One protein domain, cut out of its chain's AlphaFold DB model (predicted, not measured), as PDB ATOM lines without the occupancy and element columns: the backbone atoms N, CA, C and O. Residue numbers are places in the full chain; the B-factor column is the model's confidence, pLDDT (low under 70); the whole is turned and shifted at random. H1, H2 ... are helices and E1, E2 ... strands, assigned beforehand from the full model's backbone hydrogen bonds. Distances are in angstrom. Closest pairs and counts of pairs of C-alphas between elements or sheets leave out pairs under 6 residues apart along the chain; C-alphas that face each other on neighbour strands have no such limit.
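This is residues 31 to 146 of the 151 residues of an uncharacterized protein of Spirochaetes bacterium (UniProt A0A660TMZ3). With little regular structure, this is a long two-stranded ribbon, E3 and E7, in the middle, with a three-stranded sheet, E1-E2-E6, beside it, a small hairpin, E4-E5, and a short helix, H1, at one end. The 116 printed residues hold seven named strands and one helix, E1 E2 E3 E4 E5 E6 H1 E7; 45 residues are in these, mostly strand, and each sheet is antiparallel. It is compact, radius of gyration of the C-alphas 13.5 A, spanning 42 by 32 by 25 A.

E1, residues 34 to 38, begins at C-alpha 34 (1.424, 9.953, 49.130). Then come E2, 42 to 46; E3, 54 to 62, 24.8 A long; E4, 73 to 76; E5, 79 to 81; E6, 99 to 102; H1, 115 to 121. E7, 128 to 135, 23.5 A long, ends at C-alpha 135 (-4.254, 11.379, 33.306).

Within hydrogen-bond range are N 34 and O 46 in hairpin E1-E2, 2.8 A; N 43 and O 101 between E2 and E6, 2.9 A; N 60 and O 130 between E3 and E7, 2.8 A; N 81 and O 74 in hairpin E4-E5, 2.9 A. E1 and E7 are near each other, with 5 pairs of C-alphas within 10 A. In H1 every O i to N i+4 pair is within range.

The C-alphas farthest apart, of Ser 52 and Asn 124, are 42.4 A apart. The printed part has no cut; links E5 to E6 and E6 to H1 are long. The pLDDT is under 70 at residues 83, 94 and 95.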
ATOM      1  N   ASN A  31      -3.627   6.653  41.181       84.88
ATOM      2  CA  ASN A  31      -3.241   6.650  42.583       84.88
ATOM      3  C   ASN A  31      -2.957   8.078  43.055       84.88
ATOM      4  O   ASN A  31      -2.203   8.830  42.432       84.88
ATOM      5  N   ALA A  32      -3.551   8.437  44.189       88.94
ATOM      6  CA  ALA A  32      -3.290   9.719  44.806       88.94
ATOM      7  C   ALA A  32      -1.815   9.821  45.240       88.94
ATOM      8  O   ALA A  32      -1.217   8.824  45.667       88.94
ATOM      9  N   PRO A  33      -1.212  11.017  45.169       91.88
ATOM     10  CA  PRO A  33       0.094  11.259  45.764       91.88
ATOM     11  C   PRO A  33       0.119  10.913  47.261       91.88
ATOM     12  O   PRO A  33      -0.850  11.130  47.984       91.88
ATOM     13  N   TYR A  34       1.251  10.417  47.751       91.88
ATOM     14  CA  TYR A  34       1.424   9.953  49.130       91.88
ATOM     15  C   TYR A  34       2.749  10.436  49.734       91.88
ATOM     16  O   TYR A  34       3.568  11.072  49.068       91.88
ATOM     17  N   ASN A  35       2.966  10.161  51.030       91.62
ATOM     18  CA  ASN A  35       4.155  10.596  51.783       91.62
ATOM     19  C   ASN A  35       4.443  12.097  51.612       91.62
ATOM     20  O   ASN A  35       5.558  12.528  51.307       91.62
ATOM     21  N   ILE A  36       3.386  12.885  51.782       93.56
ATOM     22  CA  ILE A  36       3.380  14.314  51.516       93.56
ATOM     23  C   ILE A  36       3.991  15.061  52.695       93.56
ATOM     24  O   ILE A  36       3.645  14.843  53.855       93.56
ATOM     25  N   SER A  37       4.909  15.970  52.399       93.12
ATOM     26  CA  SER A  37       5.575  16.804  53.389       93.12
ATOM     27  C   SER A  37       5.837  18.194  52.832       93.12
ATOM     28  O   SER A  37       6.047  18.395  51.635       93.12
ATOM     29  N   ARG A  38       5.822  19.179  53.723       89.00
ATOM     30  CA  ARG A  38       6.161  20.560  53.401       89.00
ATOM     31  C   ARG A  38       7.424  20.930  54.161       89.00
ATOM     32  O   ARG A  38       7.439  20.924  55.389       89.00
ATOM     33  N   LEU A  39       8.490  21.207  53.421       89.12
ATOM     34  CA  LEU A  39       9.724  21.778  53.951       89.12
ATOM     35  C   LEU A  39       9.648  23.311  53.871       89.12
ATOM     36  O   LEU A  39       8.646  23.873  53.427       89.12
ATOM     37  N   LYS A  40      10.716  24.000  54.291       87.12
ATOM     38  CA  LYS A  40      10.740  25.467  54.398       87.12
ATOM     39  C   LYS A  40      10.351  26.198  53.113       87.12
ATOM     40  O   LYS A  40       9.761  27.253  53.206       87.12
ATOM     41  N   ASP A  41      10.720  25.728  51.933       91.44
ATOM     42  CA  ASP A  41      10.360  26.365  50.658       91.44
ATOM     43  C   ASP A  41      10.097  25.331  49.559       91.44
ATOM     44  O   ASP A  41      10.121  25.660  48.375       91.44
ATOM     45  N   ILE A  42       9.834  24.084  49.961       93.88
ATOM     46  CA  ILE A  42       9.667  22.938  49.067       93.88
ATOM     47  C   ILE A  42       8.424  22.152  49.483       93.88
ATOM     48  O   ILE A  42       8.244  21.813  50.655       93.88
ATOM     49  N   LEU A  43       7.585  21.839  48.502       95.00
ATOM     50  CA  LEU A  43       6.524  20.846  48.591       95.00
ATOM     51  C   LEU A  43       7.094  19.511  48.115       95.00
ATOM     52  O   LEU A  43       7.580  19.417  46.989       95.00
ATOM     53  N   ARG A  44       7.071  18.493  48.974       95.31
ATOM     54  CA  ARG A  44       7.644  17.175  48.698       95.31
ATOM     55  C   ARG A  44       6.570  16.101  48.781       95.31
ATOM     56  O   ARG A  44       5.845  16.035  49.770       95.31
ATOM     57  N   PHE A  45       6.499  15.232  47.784       94.69
ATOM     58  CA  PHE A  45       5.559  14.113  47.763       94.69
ATOM     59  C   PHE A  45       6.087  12.958  46.914       94.69
ATOM     60  O   PHE A  45       7.022  13.112  46.132       94.69
ATOM     61  N   TYR A  46       5.469  11.796  47.059       92.75
ATOM     62  CA  TYR A  46       5.681  10.626  46.216       92.75
ATOM     63  C   TYR A  46       4.388  10.324  45.464       92.75
ATOM     64  O   TYR A  46       3.312  10.770  45.859       92.75
ATOM     65  N   GLY A  47       4.475   9.553  44.394       88.62
ATOM     66  CA  GLY A  47       3.293   8.999  43.752       88.62
ATOM     67  C   GLY A  47       3.668   7.822  42.868       88.62
ATOM     68  O   GLY A  47       4.839   7.636  42.524       88.62
ATOM     69  N   ASP A  48       2.673   6.995  42.582       83.88
ATOM     70  CA  ASP A  48       2.810   5.839  41.708       83.88
ATOM     71  C   ASP A  48       2.351   6.222  40.298       83.88
ATOM     72  O   ASP A  48       1.194   6.580  40.084       83.88
ATOM     73  N   ASN A  49       3.296   6.187  39.359       76.94
ATOM     74  CA  ASN A  49       3.165   6.742  38.006       76.94
ATOM     75  C   ASN A  49       3.281   5.662  36.934       76.94
ATOM     76  O   ASN A  49       3.551   5.961  35.768       76.94
ATOM     77  N   ASN A  50       3.144   4.403  37.346       80.94
ATOM     78  CA  ASN A  50       3.352   3.248  36.485       80.94
ATOM     79  C   ASN A  50       2.173   3.012  35.529       80.94
ATOM     80  O   ASN A  50       2.302   2.282  34.546       80.94
ATOM     81  N   GLU A  51       1.048   3.686  35.769       83.56
ATOM     82  CA  GLU A  51      -0.109   3.670  34.885       83.56
ATOM     83  C   GLU A  51       0.213   4.283  33.512       83.56
ATOM     84  O   GLU A  51       0.816   5.357  33.377       83.56
ATOM     85  N   SER A  52      -0.221   3.598  32.452       85.12
ATOM     86  CA  SER A  52       0.053   4.018  31.069       85.12
ATOM     87  C   SER A  52      -0.531   5.400  30.750       85.12
ATOM     88  O   SER A  52       0.149   6.214  30.124       85.12
ATOM     89  N   TYR A  53      -1.721   5.683  31.281       85.94
ATOM     90  CA  TYR A  53      -2.480   6.921  31.104       85.94
ATOM     91  C   TYR A  53      -2.094   8.037  32.088       85.94
ATOM     92  O   TYR A  53      -2.622   9.139  31.982       85.94
ATOM     93  N   PHE A  54      -1.161   7.803  33.024       89.25
ATOM     94  CA  PHE A  54      -0.635   8.862  33.891       89.25
ATOM     95  C   PHE A  54       0.037   9.948  33.051       89.25
ATOM     96  O   PHE A  54       0.919   9.637  32.246       89.25
ATOM     97  N   ALA A  55      -0.321  11.209  33.279       89.94
ATOM     98  CA  ALA A  55       0.190  12.342  32.517       89.94
ATOM     99  C   ALA A  55       0.994  13.335  33.389       89.94
ATOM    100  O   ALA A  55       1.751  14.159  32.853       89.94
ATOM    101  N   GLY A  56       0.910  13.237  34.721       91.75
ATOM    102  CA  GLY A  56       1.693  14.036  35.671       91.75
ATOM    103  C   GLY A  56       0.910  14.454  36.924       91.75
ATOM    104  O   GLY A  56      -0.041  13.787  37.328       91.75
ATOM    105  N   TYR A  57       1.287  15.589  37.524       92.88
ATOM    106  CA  TYR A  57       0.689  16.114  38.757       92.88
ATOM    107  C   TYR A  57       0.299  17.587  38.680       92.88
ATOM    108  O   TYR A  57       1.039  18.420  38.150       92.88
ATOM    109  N   ASN A  58      -0.815  17.913  39.326       94.25
ATOM    110  CA  ASN A  58      -1.297  19.269  39.550       94.25
ATOM    111  C   ASN A  58      -1.012  19.706  40.984       94.25
ATOM    112  O   ASN A  58      -1.355  18.989  41.925       94.25
ATOM    113  N   ILE A  59      -0.434  20.896  41.156       95.25
ATOM    114  CA  ILE A  59      -0.338  21.559  42.458       95.25
ATOM    115  C   ILE A  59      -1.456  22.585  42.573       95.25
ATOM    116  O   ILE A  59      -1.597  23.491  41.753       95.25
ATOM    117  N   TRP A  60      -2.231  22.451  43.635       95.31
ATOM    118  CA  TRP A  60      -3.372  23.292  43.948       95.31
ATOM    119  C   TRP A  60      -3.064  24.180  45.141       95.31
ATOM    120  O   TRP A  60      -2.283  23.801  46.017       95.31
ATOM    121  N   TYR A  61      -3.728  25.326  45.215       94.31
ATOM    122  CA  TYR A  61      -3.665  26.209  46.371       94.31
ATOM    123  C   TYR A  61      -5.020  26.841  46.714       94.31
ATOM    124  O   TYR A  61      -5.916  26.908  45.875       94.31
ATOM    125  N   LYS A  62      -5.162  27.315  47.953       94.31
ATOM    126  CA  LYS A  62      -6.244  28.204  48.425       94.31
ATOM    127  C   LYS A  62      -5.691  29.174  49.477       94.31
ATOM    128  O   LYS A  62      -4.714  28.831  50.156       94.31
ATOM    129  N   GLU A  63      -6.270  30.370  49.613       90.62
ATOM    130  CA  GLU A  63      -5.808  31.383  50.586       90.62
ATOM    131  C   GLU A  63      -6.507  31.242  51.950       90.62
ATOM    132  O   GLU A  63      -5.995  31.691  52.976       90.62
ATOM    133  N   SER A  64      -7.647  30.551  51.995       89.50
ATOM    134  CA  SER A  64      -8.369  30.240  53.231       89.50
ATOM    135  C   SER A  64      -8.955  28.828  53.218       89.50
ATOM    136  O   SER A  64      -9.137  28.220  52.166       89.50
ATOM    137  N   GLU A  65      -9.270  28.276  54.394       88.75
ATOM    138  CA  GLU A  65      -9.864  26.930  54.506       88.75
ATOM    139  C   GLU A  65     -11.235  26.826  53.831       88.75
ATOM    140  O   GLU A  65     -11.598  25.750  53.359       88.75
ATOM    141  N   SER A  66     -11.966  27.942  53.773       90.88
ATOM    142  CA  SER A  66     -13.295  28.067  53.171       90.88
ATOM    143  C   SER A  66     -13.287  28.251  51.654       90.88
ATOM    144  O   SER A  66     -14.342  28.165  51.029       90.88
ATOM    145  N   GLU A  67     -12.136  28.548  51.055       92.50
ATOM    146  CA  GLU A  67     -12.021  28.764  49.615       92.50
ATOM    147  C   GLU A  67     -11.884  27.456  48.835       92.50
ATOM    148  O   GLU A  67     -11.355  26.450  49.314       92.50
ATOM    149  N   SER A  68     -12.343  27.488  47.583       94.19
ATOM    150  CA  SER A  68     -12.095  26.410  46.630       94.19
ATOM    151  C   SER A  68     -10.647  26.421  46.146       94.19
ATOM    152  O   SER A  68     -10.034  27.478  45.995       94.19
ATOM    153  N   TYR A  69     -10.123  25.228  45.863       93.94
ATOM    154  CA  TYR A  69      -8.794  25.066  45.291       93.94
ATOM    155  C   TYR A  69      -8.692  25.680  43.894       93.94
ATOM    156  O   TYR A  69      -9.575  25.512  43.054       93.94
ATOM    157  N   GLN A  70      -7.566  26.339  43.650       93.56
ATOM    158  CA  GLN A  70      -7.158  26.900  42.370       93.56
ATOM    159  C   GLN A  70      -5.850  26.246  41.931       93.56
ATOM    160  O   GLN A  70      -5.043  25.830  42.764       93.56
ATOM    161  N   LEU A  71      -5.647  26.130  40.623       93.38
ATOM    162  CA  LEU A  71      -4.446  25.513  40.072       93.38
ATOM    163  C   LEU A  71      -3.287  26.512  40.113       93.38
ATOM    164  O   LEU A  71      -3.446  27.643  39.662       93.38
ATOM    165  N   ALA A  72      -2.136  26.119  40.648       93.50
ATOM    166  CA  ALA A  72      -0.955  26.974  40.678       93.50
ATOM    167  C   ALA A  72      -0.235  26.992  39.323       93.50
ATOM    168  O   ALA A  72      -0.185  25.985  38.615       93.50
ATOM    169  N   TYR A  73       0.394  28.120  38.999       91.25
ATOM    170  CA  TYR A  73       1.346  28.206  37.899       91.25
ATOM    171  C   TYR A  73       2.710  27.715  38.342       91.25
ATOM    172  O   TYR A  73       3.149  27.995  39.459       91.25
ATOM    173  N   TYR A  74       3.391  27.018  37.443       89.19
ATOM    174  CA  TYR A  74       4.727  26.515  37.696       89.19
ATOM    175  C   TYR A  74       5.700  26.972  36.623       89.19
ATOM    176  O   TYR A  74       5.421  26.849  35.429       89.19
ATOM    177  N   ILE A  75       6.838  27.504  37.063       87.31
ATOM    178  CA  ILE A  75       7.914  27.993  36.210       87.31
ATOM    179  C   ILE A  75       9.154  27.147  36.470       87.31
ATOM    180  O   ILE A  75       9.872  27.366  37.440       87.31
ATOM    181  N   LYS A  76       9.436  26.195  35.581       80.81
ATOM    182  CA  LYS A  76      10.656  25.377  35.632       80.81
ATOM    183  C   LYS A  76      11.458  25.611  34.369       80.81
ATOM    184  O   LYS A  76      10.916  25.497  33.274       80.81
ATOM    185  N   ASN A  77      12.746  25.922  34.519       80.81
ATOM    186  CA  ASN A  77      13.635  26.220  33.391       80.81
ATOM    187  C   ASN A  77      13.044  27.282  32.440       80.81
ATOM    188  O   ASN A  77      13.061  27.098  31.228       80.81
ATOM    189  N   GLU A  78      12.471  28.356  33.000       79.06
ATOM    190  CA  GLU A  78      11.843  29.471  32.259       79.06
ATOM    191  C   GLU A  78      10.576  29.107  31.458       79.06
ATOM    192  O   GLU A  78      10.031  29.945  30.740       79.06
ATOM    193  N   VAL A  79      10.049  27.889  31.608       78.06
ATOM    194  CA  VAL A  79       8.791  27.467  30.982       78.06
ATOM    195  C   VAL A  79       7.648  27.621  31.978       78.06
ATOM    196  O   VAL A  79       7.620  26.936  32.999       78.06
ATOM    197  N   ILE A  80       6.695  28.499  31.657       79.19
ATOM    198  CA  ILE A  80       5.444  28.661  32.409       79.19
ATOM    199  C   ILE A  80       4.468  27.564  31.975       79.19
ATOM    200  O   ILE A  80       4.146  27.454  30.791       79.19
ATOM    201  N   SER A  81       3.971  26.775  32.927       76.38
ATOM    202  CA  SER A  81       2.953  25.750  32.693       76.38
ATOM    203  C   SER A  81       1.763  25.965  33.622       76.38
ATOM    204  O   SER A  81       1.915  26.006  34.844       76.38
ATOM    205  N   ILE A  82       0.580  26.113  33.022       70.69
ATOM    206  CA  ILE A  82      -0.706  26.183  33.735       70.69
ATOM    207  C   ILE A  82      -1.393  24.815  33.821       70.69
ATOM    208  O   ILE A  82      -2.321  24.653  34.591       70.69
ATOM    209  N   GLU A  83      -0.920  23.842  33.048       67.88
ATOM    210  CA  GLU A  83      -1.322  22.433  33.056       67.88
ATOM    211  C   GLU A  83      -0.066  21.581  33.175       67.88
ATOM    212  O   GLU A  83       1.012  22.038  32.796       67.88
ATOM    213  N   PRO A  84      -0.189  20.324  33.600       72.69
ATOM    214  CA  PRO A  84       0.287  19.993  34.940       72.69
ATOM    215  C   PRO A  84       1.512  20.742  35.434       72.69
ATOM    216  O   PRO A  84       2.515  20.919  34.741       72.69
ATOM    217  N   THR A  85       1.485  21.035  36.727       78.69
ATOM    218  CA  THR A  85       2.662  21.528  37.433       78.69
ATOM    219  C   THR A  85       3.864  20.605  37.215       78.69
ATOM    220  O   THR A  85       4.960  21.081  36.964       78.69
ATOM    221  N   ILE A  86       3.687  19.284  37.235       87.94
ATOM    222  CA  ILE A  86       4.771  18.342  36.931       87.94
ATOM    223  C   ILE A  86       4.317  17.410  35.818       87.94
ATOM    224  O   ILE A  86       3.421  16.600  36.024       87.94
ATOM    225  N   LYS A  87       4.939  17.492  34.643       89.00
ATOM    226  CA  LYS A  87       4.656  16.573  33.532       89.00
ATOM    227  C   LYS A  87       5.199  15.178  33.825       89.00
ATOM    228  O   LYS A  87       6.195  15.036  34.529       89.00
ATOM    229  N   LYS A  88       4.618  14.150  33.199       88.56
ATOM    230  CA  LYS A  88       5.121  12.765  33.245       88.56
ATOM    231  C   LYS A  88       6.628  12.663  32.972       88.56
ATOM    232  O   LYS A  88       7.310  11.885  33.623       88.56
ATOM    233  N   SER A  89       7.147  13.454  32.031       86.81
ATOM    234  CA  SER A  89       8.577  13.506  31.687       86.81
ATOM    235  C   SER A  89       9.472  14.067  32.796       86.81
ATOM    236  O   SER A  89      10.666  13.789  32.811       86.81
ATOM    237  N   ASP A  90       8.908  14.886  33.682       85.62
ATOM    238  CA  ASP A  90       9.600  15.556  34.785       85.62
ATOM    239  C   ASP A  90       9.389  14.861  36.134       85.62
ATOM    240  O   ASP A  90      10.102  15.164  37.092       85.62
ATOM    241  N   ALA A  91       8.396  13.975  36.221       85.56
ATOM    242  CA  ALA A  91       8.064  13.244  37.427       85.56
ATOM    243  C   ALA A  91       9.109  12.160  37.712       85.56
ATOM    244  O   ALA A  91       9.546  11.435  36.815       85.56
ATOM    245  N   ILE A  92       9.477  12.012  38.982       83.56
ATOM    246  CA  ILE A  92      10.336  10.911  39.416       83.56
ATOM    247  C   ILE A  92       9.509   9.618  39.433       83.56
ATOM    248  O   ILE A  92       8.418   9.578  40.004       83.56
ATOM    249  N   TYR A  93      10.019   8.572  38.778       72.38
ATOM    250  CA  TYR A  93       9.326   7.293  38.601       72.38
ATOM    251  C   TYR A  93       9.571   6.308  39.745       72.38
ATOM    252  O   TYR A  93      10.657   6.269  40.328       72.38
ATOM    253  N   ASP A  94       8.562   5.468  39.989       63.53
ATOM    254  CA  ASP A  94       8.678   4.170  40.669       63.53
ATOM    255  C   ASP A  94       9.347   4.212  42.057       63.53
ATOM    256  O   ASP A  94      10.152   3.361  42.425       63.53
ATOM    257  N   GLY A  95       9.086   5.273  42.829       61.31
ATOM    258  CA  GLY A  95       9.637   5.420  44.181       61.31
ATOM    259  C   GLY A  95      11.156   5.636  44.245       61.31
ATOM    260  O   GLY A  95      11.716   5.642  45.341       61.31
ATOM    261  N   SER A  96      11.826   5.867  43.107       74.56
ATOM    262  CA  SER A  96      13.272   6.151  43.048       74.56
ATOM    263  C   SER A  96      13.674   7.444  43.772       74.56
ATOM    264  O   SER A  96      14.842   7.639  44.108       74.56
ATOM    265  N   GLY A  97      12.703   8.308  44.063       84.56
ATOM    266  CA  GLY A  97      12.866   9.499  44.881       84.56
ATOM    267  C   GLY A  97      11.580  10.324  44.956       84.56
ATOM    268  O   GLY A  97      10.611  10.032  44.250       84.56
ATOM    269  N   PRO A  98      11.544  11.344  45.825       92.75
ATOM    270  CA  PRO A  98      10.394  12.226  45.940       92.75
ATOM    271  C   PRO A  98      10.337  13.247  44.800       92.75
ATOM    272  O   PRO A  98      11.356  13.802  44.397       92.75
ATOM    273  N   ASN A  99       9.126  13.599  44.377       92.94
ATOM    274  CA  ASN A  99       8.891  14.816  43.612       92.94
ATOM    275  C   ASN A  99       9.026  16.030  44.539       92.94
ATOM    276  O   ASN A  99       8.475  16.047  45.645       92.94
ATOM    277  N   GLU A 100       9.749  17.048  44.079       93.81
ATOM    278  CA  GLU A 100       9.995  18.280  44.827       93.81
ATOM    279  C   GLU A 100       9.632  19.500  43.985       93.81
ATOM    280  O   GLU A 100      10.101  19.663  42.861       93.81
ATOM    281  N   VAL A 101       8.807  20.375  44.553       93.44
ATOM    282  CA  VAL A 101       8.368  21.622  43.920       93.44
ATOM    283  C   VAL A 101       8.779  22.788  44.804       93.44
ATOM    284  O   VAL A 101       8.347  22.880  45.955       93.44
ATOM    285  N   SER A 102       9.613  23.691  44.280       93.94
ATOM    286  CA  SER A 102       9.991  24.902  45.010       93.94
ATOM    287  C   SER A 102       8.859  25.925  44.998       93.94
ATOM    288  O   SER A 102       8.289  26.227  43.954       93.94
ATOM    289  N   LEU A 103       8.594  26.550  46.145       93.44
ATOM    290  CA  LEU A 103       7.667  27.682  46.242       93.44
ATOM    291  C   LEU A 103       8.177  28.950  45.545       93.44
ATOM    292  O   LEU A 103       7.419  29.906  45.400       93.44
ATOM    293  N   LYS A 104       9.454  28.988  45.146       93.88
ATOM    294  CA  LYS A 104      10.018  30.063  44.314       93.88
ATOM    295  C   LYS A 104       9.572  29.958  42.860       93.88
ATOM    296  O   LYS A 104       9.479  30.975  42.182       93.88
ATOM    297  N   ASP A 105       9.272  28.738  42.442       94.12
ATOM    298  CA  ASP A 105       8.896  28.381  41.079       94.12
ATOM    299  C   ASP A 105       7.376  28.243  40.938       94.12
ATOM    300  O   ASP A 105       6.872  27.965  39.855       94.12
ATOM    301  N   LEU A 106       6.639  28.423  42.034       93.94
ATOM    302  CA  LEU A 106       5.202  28.229  42.109       93.94
ATOM    303  C   LEU A 106       4.505  29.574  42.359       93.94
ATOM    304  O   LEU A 106       4.889  30.310  43.272       93.94
ATOM    305  N   TYR A 107       3.475  29.877  41.572       94.50
ATOM    306  CA  TYR A 107       2.803  31.179  41.548       94.50
ATOM    307  C   TYR A 107       1.270  31.018  41.620       94.50
ATOM    308  O   TYR A 107       0.723  30.064  41.056       94.50
ATOM    309  N   PRO A 108       0.551  31.936  42.293       92.88
ATOM    310  CA  PRO A 108      -0.900  32.063  42.156       92.88
ATOM    311  C   PRO A 108      -1.311  32.447  40.723       92.88
ATOM    312  O   PRO A 108      -0.554  33.121  40.031       92.88
ATOM    313  N   GLN A 109      -2.539  32.119  40.300       87.69
ATOM    314  CA  GLN A 109      -3.006  32.395  38.926       87.69
ATOM    315  C   GLN A 109      -3.051  33.882  38.549       87.69
ATOM    316  O   GLN A 109      -3.008  34.246  37.379       87.69
ATOM    317  N   TYR A 110      -3.176  34.756  39.543       84.56
ATOM    318  CA  TYR A 110      -3.397  36.188  39.336       84.56
ATOM    319  C   TYR A 110      -2.316  37.031  40.016       84.56
ATOM    320  O   TYR A 110      -2.589  38.138  40.480       84.56
ATOM    321  N   SER A 111      -1.104  36.486  40.147       88.75
ATOM    322  CA  SER A 111       0.013  37.167  40.795       88.75
ATOM    323  C   SER A 111       1.306  37.008  40.006       88.75
ATOM    324  O   SER A 111       1.633  35.915  39.554       88.75
ATOM    325  N   ASP A 112       2.056  38.105  39.919       89.81
ATOM    326  CA  ASP A 112       3.406  38.129  39.349       89.81
ATOM    327  C   ASP A 112       4.476  37.656  40.353       89.81
ATOM    328  O   ASP A 112       5.618  37.397  39.976       89.81
ATOM    329  N   ASP A 113       4.117  37.527  41.635       93.25
ATOM    330  CA  ASP A 113       5.018  37.095  42.701       93.25
ATOM    331  C   ASP A 113       4.824  35.609  43.022       93.25
ATOM    332  O   ASP A 113       3.703  35.102  43.122       93.25
ATOM    333  N   SER A 114       5.930  34.903  43.264       93.75
ATOM    334  CA  SER A 114       5.874  33.502  43.686       93.75
ATOM    335  C   SER A 114       5.362  33.370  45.117       93.75
ATOM    336  O   SER A 114       5.494  34.286  45.938       93.75
ATOM    337  N   PHE A 115       4.850  32.191  45.479       93.31
ATOM    338  CA  PHE A 115       4.414  31.917  46.852       93.31
ATOM    339  C   PHE A 115       5.527  32.167  47.877       93.31
ATOM    340  O   PHE A 115       5.250  32.607  48.993       93.31
ATOM    341  N   TYR A 116       6.788  31.934  47.504       92.38
ATOM    342  CA  TYR A 116       7.939  32.276  48.336       92.38
ATOM    343  C   TYR A 116       8.049  33.785  48.593       92.38
ATOM    344  O   TYR A 116       8.221  34.196  49.743       92.38
ATOM    345  N   VAL A 117       7.950  34.612  47.546       92.88
ATOM    346  CA  VAL A 117       8.048  36.077  47.658       92.88
ATOM    347  C   VAL A 117       6.872  36.630  48.458       92.88
ATOM    348  O   VAL A 117       7.087  37.400  49.396       92.88
ATOM    349  N   ILE A 118       5.649  36.179  48.166       91.94
ATOM    350  CA  ILE A 118       4.444  36.635  48.868       91.94
ATOM    351  C   ILE A 118       4.529  36.304  50.359       91.94
ATOM    352  O   ILE A 118       4.328  37.186  51.191       91.94
ATOM    353  N   ASN A 119       4.873  35.061  50.709       87.12
ATOM    354  CA  ASN A 119       4.975  34.635  52.106       87.12
ATOM    355  C   ASN A 119       6.083  35.395  52.859       87.12
ATOM    356  O   ASN A 119       5.928  35.754  54.023       87.12
ATOM    357  N   LYS A 120       7.201  35.698  52.186       88.56
ATOM    358  CA  LYS A 120       8.292  36.489  52.770       88.56
ATOM    359  C   LYS A 120       7.890  37.948  53.022       88.56
ATOM    360  O   LYS A 120       8.311  38.518  54.027       88.56
ATOM    361  N   ASN A 121       7.113  38.545  52.121       89.44
ATOM    362  CA  ASN A 121       6.736  39.959  52.186       89.44
ATOM    363  C   ASN A 121       5.455  40.211  52.997       89.44
ATOM    364  O   ASN A 121       5.219  41.340  53.424       89.44
ATOM    365  N   ASN A 122       4.626  39.188  53.217       83.38
ATOM    366  CA  ASN A 122       3.367  39.301  53.941       83.38
ATOM    367  C   ASN A 122       3.137  38.084  54.847       83.38
ATOM    368  O   ASN A 122       2.502  37.108  54.450       83.38
ATOM    369  N   SER A 123       3.591  38.186  56.098       72.50
ATOM    370  CA  SER A 123       3.466  37.122  57.106       72.50
ATOM    371  C   SER A 123       2.023  36.748  57.460       72.50
ATOM    372  O   SER A 123       1.802  35.731  58.111       72.50
ATOM    373  N   ASN A 124       1.040  37.566  57.074       80.19
ATOM    374  CA  ASN A 124      -0.367  37.321  57.382       80.19
ATOM    375  C   ASN A 124      -1.080  36.523  56.285       80.19
ATOM    376  O   ASN A 124      -2.173  36.013  56.531       80.19
ATOM    377  N   LYS A 125      -0.495  36.403  55.083       81.81
ATOM    378  CA  LYS A 125      -1.061  35.561  54.027       81.81
ATOM    379  C   LYS A 125      -0.712  34.101  54.290       81.81
ATOM    380  O   LYS A 125       0.456  33.723  54.296       81.81
ATOM    381  N   LYS A 126      -1.740  33.273  54.473       83.25
ATOM    382  CA  LYS A 126      -1.600  31.821  54.587       83.25
ATOM    383  C   LYS A 126      -1.970  31.174  53.257       83.25
ATOM    384  O   LYS A 126      -2.939  31.562  52.620       83.25
ATOM    385  N   PHE A 127      -1.189  30.177  52.856       90.44
ATOM    386  CA  PHE A 127      -1.476  29.359  51.682       90.44
ATOM    387  C   PHE A 127      -1.534  27.893  52.082       90.44
ATOM    388  O   PHE A 127      -0.604  27.363  52.713       90.44
ATOM    389  N   TYR A 128      -2.619  27.250  51.673       93.19
ATOM    390  CA  TYR A 128      -2.836  25.817  51.790       93.19
ATOM    391  C   TYR A 128      -2.568  25.207  50.424       93.19
ATOM    392  O   TYR A 128      -3.060  25.736  49.430       93.19
ATOM    393  N   PHE A 129      -1.798  24.124  50.379       94.94
ATOM    394  CA  PHE A 129      -1.452  23.451  49.132       94.94
ATOM    395  C   PHE A 129      -2.027  22.045  49.122       94.94
ATOM    396  O   PHE A 129      -2.080  21.395  50.166       94.94
ATOM    397  N   ALA A 130      -2.373  21.559  47.940       96.12
ATOM    398  CA  ALA A 130      -2.693  20.161  47.702       96.12
ATOM    399  C   ALA A 130      -2.057  19.687  46.395       96.12
ATOM    400  O   ALA A 130      -1.636  20.499  45.570       96.12
ATOM    401  N   VAL A 131      -1.982  18.377  46.206       95.38
ATOM    402  CA  VAL A 131      -1.516  17.762  44.962       95.38
ATOM    403  C   VAL A 131      -2.485  16.672  44.525       95.38
ATOM    404  O   VAL A 131      -3.024  15.951  45.362       95.38
ATOM    405  N   SER A 132      -2.706  16.551  43.222       94.19
ATOM    406  CA  SER A 132      -3.390  15.405  42.617       94.19
ATOM    407  C   SER A 132      -2.639  14.925  41.382       94.19
ATOM    408  O   SER A 132      -1.880  15.680  40.766       94.19
ATOM    409  N   ALA A 133      -2.819  13.655  41.042       92.38
ATOM    410  CA  ALA A 133      -2.400  13.083  39.776       92.38
ATOM    411  C   ALA A 133      -3.468  13.347  38.707       92.38
ATOM    412  O   ALA A 133      -4.670  13.405  38.987       92.38
ATOM    413  N   TYR A 134      -3.022  13.519  37.469       89.44
ATOM    414  CA  TYR A 134      -3.907  13.689  36.323       89.44
ATOM    415  C   TYR A 134      -3.457  12.766  35.185       89.44
ATOM    416  O   TYR A 134      -2.264  12.462  35.036       89.44
ATOM    417  N   GLY A 135      -4.435  12.280  34.432       87.50
ATOM    418  CA  GLY A 135      -4.254  11.379  33.306       87.50
ATOM    419  C   GLY A 135      -4.662  12.031  31.995       87.50
ATOM    420  O   GLY A 135      -4.894  13.240  31.918       87.50
ATOM    421  N   GLU A 136      -4.756  11.225  30.945       79.00
ATOM    422  CA  GLU A 136      -5.142  11.688  29.606       79.00
ATOM    423  C   GLU A 136      -6.554  12.300  29.553       79.00
ATOM    424  O   GLU A 136      -6.823  13.103  28.660       79.00
ATOM    425  N   ASN A 137      -7.437  11.995  30.515       77.94
ATOM    426  CA  ASN A 137      -8.794  12.553  30.581       77.94
ATOM    427  C   ASN A 137      -8.949  13.663  31.633       77.94
ATOM    428  O   ASN A 137     -10.072  14.086  31.916       77.94
ATOM    429  N   GLY A 138      -7.847  14.171  32.192       77.12
ATOM    430  CA  GLY A 138      -7.848  15.258  33.170       77.12
ATOM    431  C   GLY A 138      -7.532  14.793  34.590       77.12
ATOM    432  O   GLY A 138      -6.764  13.858  34.795       77.12
ATOM    433  N   GLU A 139      -8.048  15.503  35.596       74.25
ATOM    434  CA  GLU A 139      -7.814  15.155  37.001       74.25
ATOM    435  C   GLU A 139      -8.546  13.855  37.357       74.25
ATOM    436  O   GLU A 139      -9.774  13.805  37.366       74.25
ATOM    437  N   GLU A 140      -7.774  12.813  37.657       77.56
ATOM    438  CA  GLU A 140      -8.275  11.444  37.827       77.56
ATOM    439  C   GLU A 140      -7.953  10.865  39.218       77.56
ATOM    440  O   GLU A 140      -8.337   9.732  39.508       77.56
ATOM    441  N   SER A 141      -7.281  11.631  40.092       84.44
ATOM    442  CA  SER A 141      -7.076  11.285  41.506       84.44
ATOM    443  C   SER A 141      -7.693  12.313  42.456       84.44
ATOM    444  O   SER A 141      -7.938  13.465  42.100       84.44
ATOM    445  N   GLU A 142      -7.863  11.921  43.719       88.69
ATOM    446  CA  GLU A 142      -8.165  12.869  44.793       88.69
ATOM    447  C   GLU A 142      -7.035  13.896  45.001       88.69
ATOM    448  O   GLU A 142      -5.862  13.636  44.704       88.69
ATOM    449  N   LYS A 143      -7.405  15.069  45.532       92.31
ATOM    450  CA  LYS A 143      -6.468  16.096  46.004       92.31
ATOM    451  C   LYS A 143      -6.023  15.750  47.416       92.31
ATOM    452  O   LYS A 143      -6.852  15.684  48.320       92.31
ATOM    453  N   VAL A 144      -4.720  15.628  47.619       94.56
ATOM    454  CA  VAL A 144      -4.139  15.340  48.929       94.56
ATOM    455  C   VAL A 144      -3.431  16.586  49.450       94.56
ATOM    456  O   VAL A 144      -2.543  17.136  48.794       94.56
ATOM    457  N   GLU A 145      -3.866  17.081  50.610       95.44
ATOM    458  CA  GLU A 145      -3.363  18.330  51.187       95.44
ATOM    459  C   GLU A 145      -1.960  18.156  51.793       95.44
ATOM    460  O   GLU A 145      -1.668  17.178  52.486       95.44
ATOM    461  N   PHE A 146      -1.089  19.140  51.575       94.38
ATOM    462  CA  PHE A 146       0.191  19.218  52.271       94.38
ATOM    463  C   PHE A 146      -0.025  19.635  53.730       94.38
ATOM    464  O   PHE A 146      -0.883  20.482  54.006       94.38
TER     465      PHE A 146